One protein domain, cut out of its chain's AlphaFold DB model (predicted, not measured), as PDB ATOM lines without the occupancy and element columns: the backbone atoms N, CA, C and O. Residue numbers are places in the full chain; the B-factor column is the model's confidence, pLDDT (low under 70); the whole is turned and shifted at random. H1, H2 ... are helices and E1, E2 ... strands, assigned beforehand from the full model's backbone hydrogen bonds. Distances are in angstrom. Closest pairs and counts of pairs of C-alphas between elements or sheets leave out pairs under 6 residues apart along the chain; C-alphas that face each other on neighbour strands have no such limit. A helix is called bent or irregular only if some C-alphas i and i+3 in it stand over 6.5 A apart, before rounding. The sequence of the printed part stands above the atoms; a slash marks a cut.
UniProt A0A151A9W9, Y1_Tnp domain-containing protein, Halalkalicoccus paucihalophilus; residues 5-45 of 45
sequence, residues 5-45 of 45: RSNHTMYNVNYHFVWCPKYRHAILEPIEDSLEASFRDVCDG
ATOM      1  N   ARG A   5      88.878 137.764 114.159       91.06
ATOM      2  CA  ARG A   5      88.482 136.445 114.656       91.06
ATOM      3  C   ARG A   5      87.070 136.111 114.197       91.06
ATOM      4  O   ARG A   5      86.146 136.897 114.367       91.06
ATOM      5  N   SER A   6      86.930 134.929 113.620       89.56
ATOM      6  CA  SER A   6      85.670 134.249 113.334       89.56
ATOM      7  C   SER A   6      85.560 133.012 114.236       89.56
ATOM      8  O   SER A   6      86.515 132.670 114.936       89.56
ATOM      9  N   ASN A   7      84.421 132.315 114.214       91.12
ATOM     10  CA  ASN A   7      84.116 131.178 115.098       91.12
ATOM     11  C   ASN A   7      85.217 130.101 115.129       91.12
ATOM     12  O   ASN A   7      85.446 129.486 116.169       91.12
ATOM     13  N   HIS A   8      85.921 129.897 114.010       92.75
ATOM     14  CA  HIS A   8      86.965 128.873 113.878       92.75
ATOM     15  C   HIS A   8      88.252 129.364 113.199       92.75
ATOM     16  O   HIS A   8      89.124 128.553 112.902       92.75
ATOM     17  N   THR A   9      88.397 130.673 112.967       91.19
ATOM     18  CA  THR A   9      89.546 131.213 112.225       91.19
ATOM     19  C   THR A   9      90.010 132.526 112.835       91.19
ATOM     20  O   THR A   9      89.203 133.419 113.068       91.19
ATOM     21  N   MET A  10      91.316 132.661 113.050       92.69
ATOM     22  CA  MET A  10      91.976 133.943 113.306       92.69
ATOM     23  C   MET A  10      92.786 134.301 112.067       92.69
ATOM     24  O   MET A  10      93.479 133.439 111.526       92.69
ATOM     25  N   TYR A  11      92.661 135.531 111.586       93.31
ATOM     26  CA  TYR A  11      93.338 135.961 110.373       93.31
ATOM     27  C   TYR A  11      93.767 137.424 110.454       93.31
ATOM     28  O   TYR A  11      93.058 138.285 110.969       93.31
ATOM     29  N   ASN A  12      94.943 137.694 109.898       92.94
ATOM     30  CA  ASN A  12      95.483 139.031 109.714       92.94
ATOM     31  C   ASN A  12      95.946 139.149 108.264       92.94
ATOM     32  O   ASN A  12      97.048 138.731 107.910       92.94
ATOM     33  N   VAL A  13      95.045 139.621 107.408       91.50
ATOM     34  CA  VAL A  13      95.230 139.597 105.958       91.50
ATOM     35  C   VAL A  13      95.378 141.029 105.469       91.50
ATOM     36  O   VAL A  13      94.404 141.773 105.409       91.50
ATOM     37  N   ASN A  14      96.608 141.394 105.120       94.00
ATOM     38  CA  ASN A  14      96.966 142.722 104.630       94.00
ATOM     39  C   ASN A  14      97.411 142.619 103.171       94.00
ATOM     40  O   ASN A  14      98.155 141.703 102.815       94.00
ATOM     41  N   TYR A  15      96.982 143.567 102.341       94.00
ATOM     42  CA  TYR A  15      97.300 143.605 100.914       94.00
ATOM     43  C   TYR A  15      97.857 144.970 100.513       94.00
ATOM     44  O   TYR A  15      97.417 146.000 101.016       94.00
ATOM     45  N   HIS A  16      98.783 144.969  99.552       96.38
ATOM     46  CA  HIS A  16      99.260 146.175  98.881       96.38
ATOM     47  C   HIS A  16      98.658 146.245  97.477       96.38
ATOM     48  O   HIS A  16      99.152 145.600  96.551       96.38
ATOM     49  N   PHE A  17      97.587 147.020  97.319       94.62
ATOM     50  CA  PHE A  17      96.988 147.286  96.013       94.62
ATOM     51  C   PHE A  17      97.594 148.544  95.397       94.62
ATOM     52  O   PHE A  17      97.616 149.601  96.021       94.62
ATOM     53  N   VAL A  18      98.070 148.427  94.157       96.31
ATOM     54  CA  VAL A  18      98.617 149.541  93.375       96.31
ATOM     55  C   VAL A  18      97.956 149.528  92.004       96.31
ATOM     56  O   VAL A  18      97.869 148.483  91.359       96.31
ATOM     57  N   TRP A  19      97.503 150.690  91.545       96.00
ATOM     58  CA  TRP A  19      96.938 150.877  90.211       96.00
ATOM     59  C   TRP A  19      97.419 152.201  89.611       96.00
ATOM     60  O   TRP A  19      98.149 152.964  90.242       96.00
ATOM     61  N   CYS A  20      97.015 152.480  88.370       96.25
ATOM     62  CA  CYS A  20      97.249 153.774  87.737       96.25
ATOM     63  C   CYS A  20      95.995 154.259  86.993       96.25
ATOM     64  O   CYS A  20      95.188 153.430  86.558       96.25
ATOM     65  N   PRO A  21      95.817 155.584  86.826       96.31
ATOM     66  CA  PRO A  21      94.755 156.131  85.995       96.31
ATOM     67  C   PRO A  21      94.850 155.624  84.560       96.31
ATOM     68  O   PRO A  21      95.942 155.361  84.037       96.31
ATOM     69  N   LYS A  22      93.706 155.556  83.880       96.31
ATOM     70  CA  LYS A  22      93.673 155.243  82.451       96.31
ATOM     71  C   LYS A  22      94.584 156.219  81.693       96.31
ATOM     72  O   LYS A  22      94.525 157.425  81.916       96.31
ATOM     73  N   TYR A  23      95.447 155.680  80.831       97.50
ATOM     74  CA  TYR A  23      96.462 156.429  80.069       97.50
ATOM     75  C   TYR A  23      97.535 157.154  80.904       97.50
ATOM     76  O   TYR A  23      98.311 157.923  80.344       97.50
ATOM     77  N   ARG A  24      97.631 156.889  82.217       94.12
ATOM     78  CA  ARG A  24      98.639 157.472  83.123       94.12
ATOM     79  C   ARG A  24      98.654 159.006  83.150       94.12
ATOM     80  O   ARG A  24      99.698 159.609  83.380       94.12
ATOM     81  N   HIS A  25      97.508 159.644  82.920       94.50
ATOM     82  CA  HIS A  25      97.402 161.089  83.101       94.50
ATOM     83  C   HIS A  25      97.630 161.469  84.570       94.50
ATOM     84  O   HIS A  25      97.182 160.759  85.473       94.50
ATOM     85  N   ALA A  26      98.286 162.608  84.803       94.50
ATOM     86  CA  ALA A  26      98.547 163.169  86.130       94.50
ATOM     87  C   ALA A  26      97.285 163.828  86.725       94.50
ATOM     88  O   ALA A  26      97.262 165.013  87.026       94.50
ATOM     89  N   ILE A  27      96.202 163.054  86.827       95.00
ATOM     90  CA  ILE A  27      94.884 163.511  87.297       95.00
ATOM     91  C   ILE A  27      94.642 163.222  88.774       95.00
ATOM     92  O   ILE A  27      93.564 163.536  89.256       95.00
ATOM     93  N   LEU A  28      95.597 162.597  89.470       94.88
ATOM     94  CA  LEU A  28      95.422 162.188  90.865       94.88
ATOM     95  C   LEU A  28      95.510 163.370  91.837       94.88
ATOM     96  O   LEU A  28      94.667 163.441  92.718       94.88
ATOM     97  N   GLU A  29      96.444 164.310  91.645       94.25
ATOM     98  CA  GLU A  29      96.589 165.472  92.546       94.25
ATOM     99  C   GLU A  29      95.298 166.308  92.642       94.25
ATOM    100  O   GLU A  29      94.862 166.598  93.752       94.25
ATOM    101  N   PRO A  30      94.605 166.655  91.536       95.62
ATOM    102  CA  PRO A  30      93.402 167.481  91.633       95.62
ATOM    103  C   PRO A  30      92.187 166.774  92.248       95.62
ATOM    104  O   PRO A  30      91.210 167.446  92.570       95.62
ATOM    105  N   ILE A  31      92.195 165.439  92.343       95.94
ATOM    106  CA  ILE A  31      91.051 164.648  92.831       95.94
ATOM    107  C   ILE A  31      91.362 163.867  94.108       95.94
ATOM    108  O   ILE A  31      90.518 163.078  94.527       95.94
ATOM    109  N   GLU A  32      92.544 164.055  94.695       96.06
ATOM    110  CA  GLU A  32      93.084 163.237  95.786       96.06
ATOM    111  C   GLU A  32      92.078 163.073  96.932       96.06
ATOM    112  O   GLU A  32      91.666 161.949  97.220       96.06
ATOM    113  N   ASP A  33      91.581 164.187  97.477       97.81
ATOM    114  CA  ASP A  33      90.637 164.193  98.600       97.81
ATOM    115  C   ASP A  33      89.323 163.462  98.277       97.81
ATOM    116  O   ASP A  33      88.796 162.688  99.078       97.81
ATOM    117  N   SER A  34      88.777 163.691  97.077       97.38
ATOM    118  CA  SER A  34      87.511 163.089  96.634       97.38
ATOM    119  C   SER A  34      87.658 161.587  96.376       97.38
ATOM    120  O   SER A  34      86.779 160.786  96.712       97.38
ATOM    121  N   LEU A  35      88.795 161.190  95.801       96.62
ATOM    122  CA  LEU A  35      89.126 159.797  95.543       96.62
ATOM    123  C   LEU A  35      89.347 159.038  96.854       96.62
ATOM    124  O   LEU A  35      88.832 157.931  97.008       96.62
ATOM    125  N   GLU A  36      90.060 159.637  97.808       96.44
ATOM    126  CA  GLU A  36      90.252 159.061  99.136       96.44
ATOM    127  C   GLU A  36      88.916 158.890  99.870       96.44
ATOM    128  O   GLU A  36      88.642 157.810 100.397       96.44
ATOM    129  N   ALA A  37      88.053 159.912  99.850       97.31
ATOM    130  CA  ALA A  37      86.721 159.832 100.443       97.31
ATOM    131  C   ALA A  37      85.885 158.698  99.825       97.31
ATOM    132  O   ALA A  37      85.264 157.930 100.555       97.31
ATOM    133  N   SER A  38      85.932 158.543  98.498       96.88
ATOM    134  CA  SER A  38      85.212 157.479  97.787       96.88
ATOM    135  C   SER A  38      85.712 156.080  98.163       96.88
ATOM    136  O   SER A  38      84.914 155.159  98.310       96.88
ATOM    137  N   PHE A  39      87.027 155.893  98.338       96.06
ATOM    138  CA  PHE A  39      87.557 154.601  98.786       96.06
ATOM    139  C   PHE A  39      87.167 154.281 100.223       96.06
ATOM    140  O   PHE A  39      86.810 153.139 100.499       96.06
ATOM    141  N   ARG A  40      87.217 155.268 101.124       96.44
ATOM    142  CA  ARG A  40      86.794 155.076 102.516       96.44
ATOM    143  C   ARG A  40      85.314 154.707 102.596       96.44
ATOM    144  O   ARG A  40      84.991 153.739 103.269       96.44
ATOM    145  N   ASP A  41      84.455 155.378 101.829       97.19
ATOM    146  CA  ASP A  41      83.020 155.064 101.753       97.19
ATOM    147  C   ASP A  41      82.762 153.610 101.311       97.19
ATOM    148  O   ASP A  41      81.959 152.906 101.912       97.19
ATOM    149  N   VAL A  42      83.510 153.103 100.323       95.94
ATOM    150  CA  VAL A  42      83.407 151.698  99.880       95.94
ATOM    151  C   VAL A  42      83.976 150.707 100.906       95.94
ATOM    152  O   VAL A  42      83.510 149.571 100.976       95.94
ATOM    153  N   CYS A  43      85.006 151.086 101.666       93.56
ATOM    154  CA  CYS A  43      85.622 150.215 102.671       93.56
ATOM    155  C   CYS A  43      84.825 150.132 103.979       93.56
ATOM    156  O   CYS A  43      84.847 149.080 104.620       93.56
ATOM    157  N   ASP A  44      84.187 151.233 104.371       93.19
ATOM    158  CA  ASP A  44      83.447 151.364 105.627       93.19
ATOM    159  C   ASP A  44      81.934 151.102 105.465       93.19
ATOM    160  O   ASP A  44      81.241 150.936 106.475       93.19
ATOM    161  N   GLY A  45      81.432 151.082 104.223       71.56
ATOM    162  CA  GLY A  45      80.038 150.784 103.862       71.56
ATOM    163  C   GLY A  45      79.646 149.308 103.833       71.56
ATOM    164  O   GLY A  45      80.491 148.417 104.082       71.56
TER     165      GLY A  45
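This is residues 5 to 45 of the 45 residues of the protein "Y1_Tnp domain-containing protein" of Halalkalicoccus paucihalophilus (UniProt A0A151A9W9). One helix, H1, folds back from the far end of a long outstretched chain, making an open, narrow J. Residues 12 to 20 are the long arm, residues 21 to 27 turn round, and the short strand E1 lies at the free end of the arm, beyond H1. The 41 printed residues hold one named strand, then one named helix; the class is mostly helix, with 19 residues in named elements, under half. The whole is extended, a rod of 46 by 19 by 12 A, with a radius of gyration of the C-alphas of 15.4 A.

H1, residues 29 to 44, runs 23.3 A from C-alpha 29 at (96.589, 165.472, 92.546) to C-alpha 44 at (83.447, 151.364, 105.627). It is irregular: C-alphas 30 and 33 are 8.2 A apart. E1, residues 9 to 11, begins at C-alpha 9 at (89.546, 131.213, 112.225).

H1 and E1 are apart. In H1, 10 of 12 O i to N i+4 pairs are within hydrogen-bond range. E1 pairs with no named strand; residues 5 to 6 pair antiparallel with its residues 9 to 10.

The farthest C-alphas, of Asn 7 and His 25, are 45.8 A apart. The E1 to H1 link is long, 17 residues. The printed part has no cut, and no printed residue is under 70 in pLDDT.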